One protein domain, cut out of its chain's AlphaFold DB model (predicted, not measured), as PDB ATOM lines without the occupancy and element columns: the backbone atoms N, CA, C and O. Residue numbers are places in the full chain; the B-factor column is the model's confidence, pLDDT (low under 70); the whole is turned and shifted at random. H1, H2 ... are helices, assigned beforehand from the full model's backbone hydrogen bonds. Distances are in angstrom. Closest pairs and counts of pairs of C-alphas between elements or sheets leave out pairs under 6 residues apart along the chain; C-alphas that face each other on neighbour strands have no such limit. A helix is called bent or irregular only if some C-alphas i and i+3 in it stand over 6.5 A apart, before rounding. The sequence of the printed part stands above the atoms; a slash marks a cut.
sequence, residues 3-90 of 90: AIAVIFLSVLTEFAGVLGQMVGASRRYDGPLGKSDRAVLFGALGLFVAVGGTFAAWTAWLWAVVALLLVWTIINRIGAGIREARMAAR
ATOM      1  N   ALA A   3      13.493 -39.875  18.955       87.38
ATOM      2  CA  ALA A   3      12.437 -39.336  19.815       87.38
ATOM      3  C   ALA A   3      11.317 -38.621  19.027       87.38
ATOM      4  O   ALA A   3      10.150 -38.719  19.392       87.38
ATOM      5  N   ILE A   4      11.639 -37.960  17.906       93.00
ATOM      6  CA  ILE A   4      10.635 -37.296  17.054       93.00
ATOM      7  C   ILE A   4       9.688 -38.332  16.437       93.00
ATOM      8  O   ILE A   4       8.474 -38.134  16.426       93.00
ATOM      9  N   ALA A   5      10.229 -39.469  15.987       95.44
ATOM     10  CA  ALA A   5       9.418 -40.569  15.479       95.44
ATOM     11  C   ALA A   5       8.475 -41.115  16.562       95.44
ATOM     12  O   ALA A   5       7.308 -41.361  16.282       95.44
ATOM     13  N   VAL A   6       8.940 -41.233  17.811       96.88
ATOM     14  CA  VAL A   6       8.100 -41.651  18.948       96.88
ATOM     15  C   VAL A   6       6.950 -40.673  19.199       96.88
ATOM     16  O   VAL A   6       5.823 -41.115  19.429       96.88
ATOM     17  N   ILE A   7       7.194 -39.362  19.119       96.19
ATOM     18  CA  ILE A   7       6.140 -38.344  19.263       96.19
ATOM     19  C   ILE A   7       5.101 -38.507  18.150       96.19
ATOM     20  O   ILE A   7       3.910 -38.639  18.434       96.19
ATOM     21  N   PHE A   8       5.552 -38.566  16.894       97.69
ATOM     22  CA  PHE A   8       4.670 -38.751  15.742       97.69
ATOM     23  C   PHE A   8       3.840 -40.039  15.857       97.69
ATOM     24  O   PHE A   8       2.616 -40.007  15.740       97.69
ATOM     25  N   LEU A   9       4.485 -41.166  16.165       98.00
ATOM     26  CA  LEU A   9       3.821 -42.458  16.336       98.00
ATOM     27  C   LEU A   9       2.848 -42.461  17.521       98.00
ATOM     28  O   LEU A   9       1.819 -43.130  17.461       98.00
ATOM     29  N   SER A  10       3.124 -41.701  18.585       97.25
ATOM     30  CA  SER A  10       2.212 -41.565  19.727       97.25
ATOM     31  C   SER A  10       0.922 -40.847  19.331       97.25
ATOM     32  O   SER A  10      -0.163 -41.283  19.718       97.25
ATOM     33  N   VAL A  11       1.027 -39.787  18.521       97.50
ATOM     34  CA  VAL A  11      -0.139 -39.093  17.950       97.50
ATOM     35  C   VAL A  11      -0.898 -40.024  17.007       97.50
ATOM     36  O   VAL A  11      -2.112 -40.180  17.137       97.50
ATOM     37  N   LEU A  12      -0.181 -40.710  16.112       97.94
ATOM     38  CA  LEU A  12      -0.775 -41.650  15.164       97.94
ATOM     39  C   LEU A  12      -1.494 -42.811  15.869       97.94
ATOM     40  O   LEU A  12      -2.549 -43.245  15.420       97.94
ATOM     41  N   THR A  13      -0.975 -43.271  17.009       97.69
ATOM     42  CA  THR A  13      -1.608 -44.302  17.844       97.69
ATOM     43  C   THR A  13      -2.972 -43.851  18.371       97.69
ATOM     44  O   THR A  13      -3.933 -44.623  18.329       97.69
ATOM     45  N   GLU A  14      -3.099 -42.609  18.851       97.19
ATOM     46  CA  GLU A  14      -4.395 -42.061  19.283       97.19
ATOM     47  C   GLU A  14      -5.346 -41.845  18.107       97.19
ATOM     48  O   GLU A  14      -6.524 -42.194  18.209       97.19
ATOM     49  N   PHE A  15      -4.826 -41.360  16.978       97.25
ATOM     50  CA  PHE A  15      -5.610 -41.186  15.760       97.25
ATOM     51  C   PHE A  15      -6.168 -42.521  15.237       97.25
ATOM     52  O   PHE A  15      -7.362 -42.637  14.970       97.25
ATOM     53  N   ALA A  16      -5.348 -43.575  15.197       96.81
ATOM     54  CA  ALA A  16      -5.783 -44.924  14.832       96.81
ATOM     55  C   ALA A  16      -6.889 -45.462  15.757       96.81
ATOM     56  O   ALA A  16      -7.754 -46.214  15.314       96.81
ATOM     57  N   GLY A  17      -6.889 -45.059  17.032       95.88
ATOM     58  CA  GLY A  17      -7.940 -45.418  17.982       95.88
ATOM     59  C   GLY A  17      -9.296 -44.799  17.639       95.88
ATOM     60  O   GLY A  17     -10.311 -45.492  17.707       95.88
ATOM     61  N   VAL A  18      -9.326 -43.517  17.254       97.12
ATOM     62  CA  VAL A  18     -10.576 -42.807  16.910       97.12
ATOM     63  C   VAL A  18     -11.092 -43.148  15.511       97.12
ATOM     64  O   VAL A  18     -12.299 -43.132  15.290       97.12
ATOM     65  N   LEU A  19     -10.209 -43.533  14.582       95.69
ATOM     66  CA  LEU A  19     -10.589 -43.910  13.215       95.69
ATOM     67  C   LEU A  19     -11.556 -45.100  13.140       95.69
ATOM     68  O   LEU A  19     -12.305 -45.192  12.172       95.69
ATOM     69  N   GLY A  20     -11.591 -45.976  14.152       93.94
ATOM     70  CA  GLY A  20     -12.582 -47.058  14.225       93.94
ATOM     71  C   GLY A  20     -14.024 -46.547  14.104       93.94
ATOM     72  O   GLY A  20     -14.832 -47.132  13.386       93.94
ATOM     73  N   GLN A  21     -14.312 -45.384  14.691       95.31
ATOM     74  CA  GLN A  21     -15.642 -44.769  14.667       95.31
ATOM     75  C   GLN A  21     -16.073 -44.344  13.259       95.31
ATOM     76  O   GLN A  21     -17.259 -44.376  12.947       95.31
ATOM     77  N   MET A  22     -15.118 -44.020  12.381       95.12
ATOM     78  CA  MET A  22     -15.399 -43.638  10.992       95.12
ATOM     79  C   MET A  22     -15.851 -44.818  10.126       95.12
ATOM     80  O   MET A  22     -16.435 -44.605   9.068       95.12
ATOM     81  N   VAL A  23     -15.587 -46.054  10.561       92.56
ATOM     82  CA  VAL A  23     -15.970 -47.284   9.850       92.56
ATOM     83  C   VAL A  23     -17.057 -48.077  10.584       92.56
ATOM     84  O   VAL A  23     -17.270 -49.246  10.283       92.56
ATOM     85  N   GLY A  24     -17.743 -47.461  11.553       93.19
ATOM     86  CA  GLY A  24     -18.820 -48.101  12.320       93.19
ATOM     87  C   GLY A  24     -18.350 -49.030  13.446       93.19
ATOM     88  O   GLY A  24     -19.165 -49.759  14.002       93.19
ATOM     89  N   ALA A  25     -17.062 -49.009  13.804       96.44
ATOM     90  CA  ALA A  25     -16.533 -49.698  14.981       96.44
ATOM     91  C   ALA A  25     -16.454 -48.759  16.197       96.44
ATOM     92  O   ALA A  25     -16.484 -47.534  16.073       96.44
ATOM     93  N   SER A  26     -16.307 -49.312  17.399       96.44
ATOM     94  CA  SER A  26     -16.003 -48.519  18.590       96.44
ATOM     95  C   SER A  26     -14.581 -47.934  18.559       96.44
ATOM     96  O   SER A  26     -13.717 -48.308  17.756       96.44
ATOM     97  N   ARG A  27     -14.315 -46.979  19.463       96.31
ATOM     98  CA  ARG A  27     -12.963 -46.443  19.668       96.31
ATOM     99  C   ARG A  27     -12.040 -47.547  20.187       96.31
ATOM    100  O   ARG A  27     -12.317 -48.161  21.215       96.31
ATOM    101  N   ARG A  28     -10.907 -47.745  19.512       96.44
ATOM    102  CA  ARG A  28      -9.945 -48.804  19.839       96.44
ATOM    103  C   ARG A  28      -8.866 -48.323  20.803       96.44
ATOM    104  O   ARG A  28      -8.322 -47.228  20.656       96.44
ATOM    105  N   TYR A  29      -8.523 -49.184  21.757       95.44
ATOM    106  CA  TYR A  29      -7.485 -48.934  22.764       95.44
ATOM    107  C   TYR A  29      -6.402 -50.013  22.797       95.44
ATOM    108  O   TYR A  29      -5.453 -49.881  23.564       95.44
ATOM    109  N   ASP A  30      -6.520 -51.026  21.938       94.56
ATOM    110  CA  ASP A  30      -5.669 -52.213  21.905       94.56
ATOM    111  C   ASP A  30      -4.186 -51.887  21.723       94.56
ATOM    112  O   ASP A  30      -3.826 -50.886  21.098       94.56
ATOM    113  N   GLY A  31      -3.347 -52.812  22.188       95.25
ATOM    114  CA  GLY A  31      -1.914 -52.849  21.927       95.25
ATOM    115  C   GLY A  31      -1.037 -52.624  23.157       95.25
ATOM    116  O   GLY A  31      -1.528 -52.197  24.197       95.25
ATOM    117  N   PRO A  32       0.261 -52.957  23.043       95.56
ATOM    118  CA  PRO A  32       1.176 -53.023  24.182       95.56
ATOM    119  C   PRO A  32       1.659 -51.660  24.703       95.56
ATOM    120  O   PRO A  32       2.262 -51.616  25.770       95.56
ATOM    121  N   LEU A  33       1.460 -50.562  23.960       96.81
ATOM    122  CA  LEU A  33       1.864 -49.220  24.392       96.81
ATOM    123  C   LEU A  33       0.761 -48.178  24.134       96.81
ATOM    124  O   LEU A  33       0.878 -47.268  23.302       96.81
ATOM    125  N   GLY A  34      -0.341 -48.334  24.868       93.94
ATOM    126  CA  GLY A  34      -1.495 -47.446  24.872       93.94
ATOM    127  C   GLY A  34      -1.260 -46.123  25.616       93.94
ATOM    128  O   GLY A  34      -0.136 -45.718  25.907       93.94
ATOM    129  N   LYS A  35      -2.347 -45.394  25.906       93.81
ATOM    130  CA  LYS A  35      -2.279 -44.056  26.528       93.81
ATOM    131  C   LYS A  35      -1.660 -44.102  27.929       93.81
ATOM    132  O   LYS A  35      -0.757 -43.320  28.215       93.81
ATOM    133  N   SER A  36      -2.148 -45.007  28.777       96.12
ATOM    134  CA  SER A  36      -1.659 -45.161  30.151       96.12
ATOM    135  C   SER A  36      -0.221 -45.676  30.180       96.12
ATOM    136  O   SER A  36       0.584 -45.150  30.940       96.12
ATOM    137  N   ASP A  37       0.138 -46.611  29.297       97.19
ATOM    138  CA  ASP A  37       1.500 -47.155  29.228       97.19
ATOM    139  C   ASP A  37       2.517 -46.076  28.845       97.19
ATOM    140  O   ASP A  37       3.574 -45.960  29.463       97.19
ATOM    141  N   ARG A  38       2.172 -45.212  27.877       95.94
ATOM    142  CA  ARG A  38       2.996 -44.041  27.545       95.94
ATOM    143  C   ARG A  38       3.112 -43.074  28.720       95.94
ATOM    144  O   ARG A  38       4.201 -42.566  28.963       95.94
ATOM    145  N   ALA A  39       2.024 -42.817  29.450       97.00
ATOM    146  CA  ALA A  39       2.070 -41.952  30.629       97.00
ATOM    147  C   ALA A  39       3.017 -42.509  31.703       97.00
ATOM    148  O   ALA A  39       3.824 -41.756  32.244       97.00
ATOM    149  N   VAL A  40       2.984 -43.822  31.952       98.12
ATOM    150  CA  VAL A  40       3.912 -44.488  32.878       98.12
ATOM    151  C   VAL A  40       5.350 -44.401  32.372       98.12
ATOM    152  O   VAL A  40       6.228 -43.995  33.128       98.12
ATOM    153  N   LEU A  41       5.600 -44.712  31.096       97.19
ATOM    154  CA  LEU A  41       6.931 -44.637  30.488       97.19
ATOM    155  C   LEU A  41       7.539 -43.235  30.622       97.19
ATOM    156  O   LEU A  41       8.661 -43.088  31.102       97.19
ATOM    157  N   PHE A  42       6.806 -42.197  30.217       96.19
ATOM    158  CA  PHE A  42       7.309 -40.825  30.278       96.19
ATOM    159  C   PHE A  42       7.384 -40.294  31.712       96.19
ATOM    160  O   PHE A  42       8.314 -39.556  32.025       96.19
ATOM    161  N   GLY A  43       6.473 -40.707  32.597       98.06
ATOM    162  CA  GLY A  43       6.553 -40.407  34.026       98.06
ATOM    163  C   GLY A  43       7.802 -41.008  34.675       98.06
ATOM    164  O   GLY A  43       8.534 -40.307  35.371       98.06
ATOM    165  N   ALA A  44       8.104 -42.276  34.383       98.00
ATOM    166  CA  ALA A  44       9.305 -42.956  34.863       98.00
ATOM    167  C   ALA A  44      10.590 -42.316  34.316       98.00
ATOM    168  O   ALA A  44      11.550 -42.137  35.063       98.00
ATOM    169  N   LEU A  45      10.606 -41.911  33.041       96.44
ATOM    170  CA  LEU A  45      11.733 -41.170  32.461       96.44
ATOM    171  C   LEU A  45      11.901 -39.786  33.101       96.44
ATOM    172  O   LEU A  45      13.029 -39.364  33.343       96.44
ATOM    173  N   GLY A  46      10.801 -39.098  33.415       97.38
ATOM    174  CA  GLY A  46      10.831 -37.839  34.157       97.38
ATOM    175  C   GLY A  46      11.433 -38.006  35.553       97.38
ATOM    176  O   GLY A  46      12.319 -37.243  35.932       97.38
ATOM    177  N   LEU A  47      11.023 -39.047  36.284       98.38
ATOM    178  CA  LEU A  47      11.600 -39.387  37.587       98.38
ATOM    179  C   LEU A  47      13.090 -39.740  37.480       98.38
ATOM    180  O   LEU A  47      13.883 -39.263  38.285       98.38
ATOM    181  N   PHE A  48      13.475 -40.532  36.476       97.31
ATOM    182  CA  PHE A  48      14.871 -40.886  36.213       97.31
ATOM    183  C   PHE A  48      15.747 -39.640  36.042       97.31
ATOM    184  O   PHE A  48      16.812 -39.549  36.648       97.31
ATOM    185  N   VAL A  49      15.279 -38.655  35.272       97.31
ATOM    186  CA  VAL A  49      15.981 -37.374  35.115       97.31
ATOM    187  C   VAL A  49      16.016 -36.598  36.435       97.31
ATOM    188  O   VAL A  49      17.058 -36.057  36.796       97.31
ATOM    189  N   ALA A  50      14.912 -36.577  37.191       98.12
ATOM    190  CA  ALA A  50      14.824 -35.848  38.457       98.12
ATOM    191  C   ALA A  50      15.811 -36.350  39.529       98.12
ATOM    192  O   ALA A  50      16.300 -35.550  40.321       98.12
ATOM    193  N   VAL A  51      16.146 -37.646  39.536       98.25
ATOM    194  CA  VAL A  51      17.142 -38.229  40.459       98.25
ATOM    195  C   VAL A  51      18.586 -38.152  39.936       98.25
ATOM    196  O   VAL A  51      19.480 -38.771  40.506       98.25
ATOM    197  N   GLY A  52      18.831 -37.393  38.862       96.88
ATOM    198  CA  GLY A  52      20.166 -37.163  38.296       96.88
ATOM    199  C   GLY A  52      20.559 -38.110  37.160       96.88
ATOM    200  O   GLY A  52      21.716 -38.121  36.741       96.88
ATOM    201  N   GLY A  53      19.620 -38.903  36.641       96.06
ATOM    202  CA  GLY A  53      19.841 -39.746  35.474       96.06
ATOM    203  C   GLY A  53      20.100 -38.929  34.206       96.06
ATOM    204  O   GLY A  53      19.450 -37.916  33.952       96.06
ATOM    205  N   THR A  54      21.038 -39.390  33.376       94.69
ATOM    206  CA  THR A  54      21.397 -38.732  32.114       94.69
ATOM    207  C   THR A  54      21.106 -39.620  30.910       94.69
ATOM    208  O   THR A  54      21.254 -40.847  30.925       94.69
ATOM    209  N   PHE A  55      20.667 -38.983  29.828       91.75
ATOM    210  CA  PHE A  55      20.460 -39.648  28.551       91.75
ATOM    211  C   PHE A  55      21.804 -39.854  27.843       91.75
ATOM    212  O   PHE A  55      22.557 -38.906  27.640       91.75
ATOM    213  N   ALA A  56      22.092 -41.097  27.452       91.69
ATOM    214  CA  ALA A  56      23.323 -41.479  26.758       91.69
ATOM    215  C   ALA A  56      23.022 -42.455  25.605       91.69
ATOM    216  O   ALA A  56      21.875 -42.578  25.172       91.69
ATOM    217  N   ALA A  57      24.030 -43.176  25.103       90.00
ATOM    218  CA  ALA A  57      23.896 -44.070  23.946       90.00
ATOM    219  C   ALA A  57      22.781 -45.128  24.093       90.00
ATOM    220  O   ALA A  57      22.119 -45.472  23.114       90.00
ATOM    221  N   TRP A  58      22.509 -45.589  25.317       88.56
ATOM    222  CA  TRP A  58      21.440 -46.552  25.613       88.56
ATOM    223  C   TRP A  58      20.036 -46.043  25.238       88.56
ATOM    224  O   TRP A  58      19.147 -46.833  24.921       88.56
ATOM    225  N   THR A  59      19.830 -44.723  25.205       92.12
ATOM    226  CA  THR A  59      18.523 -44.128  24.888       92.12
ATOM    227  C   THR A  59      18.103 -44.343  23.443       92.12
ATOM    228  O   THR A  59      16.911 -44.390  23.157       92.12
ATOM    229  N   ALA A  60      19.053 -44.524  22.523       91.88
ATOM    230  CA  ALA A  60      18.732 -44.837  21.135       91.88
ATOM    231  C   ALA A  60      17.946 -46.155  21.038       91.88
ATOM    232  O   ALA A  60      16.931 -46.218  20.343       91.88
ATOM    233  N   TRP A  61      18.367 -47.168  21.801       93.94
ATOM    234  CA  TRP A  61      17.684 -48.456  21.884       93.94
ATOM    235  C   TRP A  61      16.325 -48.342  22.568       93.94
ATOM    236  O   TRP A  61      15.355 -48.907  22.069       93.94
ATOM    237  N   LEU A  62      16.229 -47.550  23.642       95.19
ATOM    238  CA  LEU A  62      14.947 -47.252  24.283       95.19
ATOM    239  C   LEU A  62      13.946 -46.690  23.263       95.19
ATOM    240  O   LEU A  62      12.851 -47.226  23.113       95.19
ATOM    241  N   TRP A  63      14.323 -45.641  22.528       96.25
ATOM    242  CA  TRP A  63      13.429 -45.016  21.554       96.25
ATOM    243  C   TRP A  63      13.074 -45.943  20.391       96.25
ATOM    244  O   TRP A  63      11.939 -45.900  19.919       96.25
ATOM    245  N   ALA A  64      13.998 -46.806  19.957       95.81
ATOM    246  CA  ALA A  64      13.719 -47.819  18.944       95.81
ATOM    247  C   ALA A  64      12.662 -48.829  19.424       95.81
ATOM    248  O   ALA A  64      11.689 -49.081  18.715       95.81
ATOM    249  N   VAL A  65      12.800 -49.351  20.648       96.81
ATOM    250  CA  VAL A  65      11.818 -50.273  21.243       96.81
ATOM    251  C   VAL A  65      10.458 -49.595  21.396       96.81
ATOM    252  O   VAL A  65       9.443 -50.156  20.990       96.81
ATOM    253  N   VAL A  66      10.423 -48.364  21.908       97.75
ATOM    254  CA  VAL A  66       9.180 -47.588  22.049       97.75
ATOM    255  C   VAL A  66       8.501 -47.388  20.694       97.75
ATOM    256  O   VAL A  66       7.298 -47.609  20.576       97.75
ATOM    257  N   ALA A  67       9.254 -47.030  19.652       97.81
ATOM    258  CA  ALA A  67       8.713 -46.881  18.305       97.81
ATOM    259  C   ALA A  67       8.113 -48.196  17.773       97.81
ATOM    260  O   ALA A  67       6.999 -48.183  17.249       97.81
ATOM    261  N   LEU A  68       8.796 -49.332  17.957       97.69
ATOM    262  CA  LEU A  68       8.287 -50.649  17.554       97.69
ATOM    263  C   LEU A  68       6.983 -51.008  18.279       97.69
ATOM    264  O   LEU A  68       6.028 -51.461  17.646       97.69
ATOM    265  N   LEU A  69       6.908 -50.757  19.589       98.31
ATOM    266  CA  LEU A  69       5.694 -51.002  20.373       98.31
ATOM    267  C   LEU A  69       4.524 -50.107  19.935       98.31
ATOM    268  O   LEU A  69       3.378 -50.562  19.924       98.31
ATOM    269  N   LEU A  70       4.786 -48.861  19.527       98.38
ATOM    270  CA  LEU A  70       3.756 -47.978  18.970       98.38
ATOM    271  C   LEU A  70       3.259 -48.465  17.613       98.38
ATOM    272  O   LEU A  70       2.051 -48.514  17.397       98.38
ATOM    273  N   VAL A  71       4.161 -48.881  16.718       98.31
ATOM    274  CA  VAL A  71       3.781 -49.472  15.425       98.31
ATOM    275  C   VAL A  71       2.911 -50.711  15.640       98.31
ATOM    276  O   VAL A  71       1.852 -50.832  15.024       98.31
ATOM    277  N   TRP A  72       3.290 -51.591  16.570       98.44
ATOM    278  CA  TRP A  72       2.461 -52.740  16.935       98.44
ATOM    279  C   TRP A  72       1.088 -52.299  17.468       98.44
ATOM    280  O   TRP A  72       0.052 -52.793  17.023       98.44
ATOM    281  N   THR A  73       1.047 -51.312  18.362       98.31
ATOM    282  CA  THR A  73      -0.211 -50.769  18.898       98.31
ATOM    283  C   THR A  73      -1.119 -50.238  17.782       98.31
ATOM    284  O   THR A  73      -2.308 -50.554  17.759       98.31
ATOM    285  N   ILE A  74      -0.568 -49.513  16.806       98.44
ATOM    286  CA  ILE A  74      -1.301 -49.020  15.629       98.44
ATOM    287  C   ILE A  74      -1.897 -50.183  14.825       98.44
ATOM    288  O   ILE A  74      -3.096 -50.175  14.542       98.44
ATOM    289  N   ILE A  75      -1.093 -51.203  14.504       98.38
ATOM    290  CA  ILE A  75      -1.547 -52.387  13.754       98.38
ATOM    291  C   ILE A  75      -2.691 -53.093  14.495       98.38
ATOM    292  O   ILE A  75      -3.699 -53.446  13.879       98.38
ATOM    293  N   ASN A  76      -2.580 -53.249  15.818       97.81
ATOM    294  CA  ASN A  76      -3.622 -53.880  16.629       97.81
ATOM    295  C   ASN A  76      -4.923 -53.074  16.620       97.81
ATOM    296  O   ASN A  76      -5.986 -53.664  16.428       97.81
ATOM    297  N   ARG A  77      -4.850 -51.743  16.776       97.75
ATOM    298  CA  ARG A  77      -6.030 -50.863  16.761       97.75
ATOM    299  C   ARG A  77      -6.740 -50.895  15.413       97.75
ATOM    300  O   ARG A  77      -7.947 -51.113  15.375       97.75
ATOM    301  N   ILE A  78      -5.999 -50.753  14.313       97.81
ATOM    302  CA  ILE A  78      -6.569 -50.801  12.957       97.81
ATOM    303  C   ILE A  78      -7.196 -52.172  12.695       97.81
ATOM    304  O   ILE A  78      -8.354 -52.266  12.286       97.81
ATOM    305  N   GLY A  79      -6.457 -53.250  12.973       97.44
ATOM    306  CA  GLY A  79      -6.940 -54.609  12.755       97.44
ATOM    307  C   GLY A  79      -8.187 -54.927  13.581       97.44
ATOM    308  O   GLY A  79      -9.117 -55.550  13.071       97.44
ATOM    309  N   ALA A  80      -8.235 -54.490  14.842       96.88
ATOM    310  CA  ALA A  80      -9.393 -54.681  15.704       96.88
ATOM    311  C   ALA A  80     -10.608 -53.869  15.238       96.88
ATOM    312  O   ALA A  80     -11.697 -54.434  15.158       96.88
ATOM    313  N   GLY A  81     -10.416 -52.605  14.845       97.25
ATOM    314  CA  GLY A  81     -11.486 -51.767  14.300       97.25
ATOM    315  C   GLY A  81     -12.103 -52.353  13.026       97.25
ATOM    316  O   GLY A  81     -13.319 -52.459  12.924       97.25
ATOM    317  N   ILE A  82     -11.282 -52.836  12.086       97.19
ATOM    318  CA  ILE A  82     -11.779 -53.486  10.859       97.19
ATOM    319  C   ILE A  82     -12.553 -54.773  11.179       97.19
ATOM    320  O   ILE A  82     -13.584 -55.042  10.560       97.19
ATOM    321  N   ARG A  83     -12.065 -55.594  12.120       96.88
ATOM    322  CA  ARG A  83     -12.759 -56.831  12.520       96.88
ATOM    323  C   ARG A  83     -14.119 -56.537  13.143       96.88
ATOM    324  O   ARG A  83     -15.087 -57.190  12.773       96.88
ATOM    325  N   GLU A  84     -14.184 -55.560  14.039       97.06
ATOM    326  CA  GLU A  84     -15.426 -55.141  14.688       97.06
ATOM    327  C   GLU A  84     -16.437 -54.592  13.673       97.06
ATOM    328  O   GLU A  84     -17.569 -55.064  13.633       97.06
ATOM    329  N   ALA A  85     -16.008 -53.696  12.777       95.75
ATOM    330  CA  ALA A  85     -16.861 -53.153  11.718       95.75
ATOM    331  C   ALA A  85     -17.449 -54.254  10.814       95.75
ATOM    332  O   ALA A  85     -18.630 -54.237  10.479       95.75
ATOM    333  N   ARG A  86     -16.641 -55.259  10.451       95.44
ATOM    334  CA  ARG A  86     -17.105 -56.410   9.655       95.44
ATOM    335  C   ARG A  86     -18.102 -57.293  10.395       95.44
ATOM    336  O   ARG A  86     -18.929 -57.913   9.739       95.44
ATOM    337  N   MET A  87     -17.986 -57.410  11.717       92.88
ATOM    338  CA  MET A  87     -18.947 -58.165  12.522       92.88
ATOM    339  C   MET A  87     -20.269 -57.413  12.656       92.88
ATOM    340  O   MET A  87     -21.306 -58.046  12.568       92.88
ATOM    341  N   ALA A  88     -20.233 -56.086  12.806       88.81
ATOM    342  CA  ALA A  88     -21.436 -55.257  12.885       88.81
ATOM    343  C   ALA A  88     -22.224 -55.182  11.562       88.81
ATOM    344  O   ALA A  88     -23.422 -54.928  11.577       88.81
ATOM    345  N   ALA A  89     -21.557 -55.384  10.423       84.19
ATOM    346  CA  ALA A  89     -22.183 -55.393   9.099       84.19
ATOM    347  C   ALA A  89     -22.788 -56.753   8.687       84.19
ATOM    348  O   ALA A  89     -23.345 -56.852   7.593       84.19
ATOM    349  N   ARG A  90     -22.619 -57.802   9.503       74.75
ATOM    350  CA  ARG A  90     -23.218 -59.130   9.302       74.75
ATOM    351  C   ARG A  90     -24.506 -59.251  10.097       74.75
ATOM    352  O   ARG A  90     -25.427 -59.900   9.561       74.75
TER     353      ARG A  90
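This is residues 3 to 90 of the 90 residues of a protein of Rhizobium etli (UniProt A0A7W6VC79). One long helix, H3, makes the length of a rod, with H1 side by side along it, running the same way. H2 runs back opposite to both, set off from the pair, and residues 46 to 52, of which 46 to 50 belong to H2, stick out. The printed part has 88 residues, with three named helices, H1, H2, H3, and no named strand: all helix. It is loose, with a radius of gyration of the C-alphas of 15.6 A, and spans 56 by 19 by 16 A.

H3, residues 58 to 88, touches H1, residues 3 to 23, at a shallow tilt of 5 degrees; their closest C-alphas, of Gly 81 and Gly 20, are 4.8 A apart. H2, residues 35 to 50, is apart from H3. H2 and H1 are close but not clearly touching, opposite ways at a shallow tilt of 18 degrees; their closest C-alphas, of Lys 35 and Glu 14, are 7.8 A apart. Every O i to N i+4 pair is within hydrogen-bond range in H2 and H3, and 13 of 17 in H1.

H3 measures 45.6 A, from C-alpha 58 at (21.440, -46.552, 25.613) to C-alpha 88 at (-21.436, -55.257, 12.885). H1, 31.1 A, begins at C-alpha 3 (12.437, -39.336, 19.815) and has a kink of 33 degrees near residue 17; it is neither bent nor irregular, but only just: C-alphas 17 and 20 are 6.2 A apart. H2 measures 22.4 A.

The C-alphas farthest apart, of Gly 52 and Arg 90, are 56.6 A apart. The link from H1 to H2 is long, 11 residues. The printed part has no cut, and no printed residue is under 70 in pLDDT.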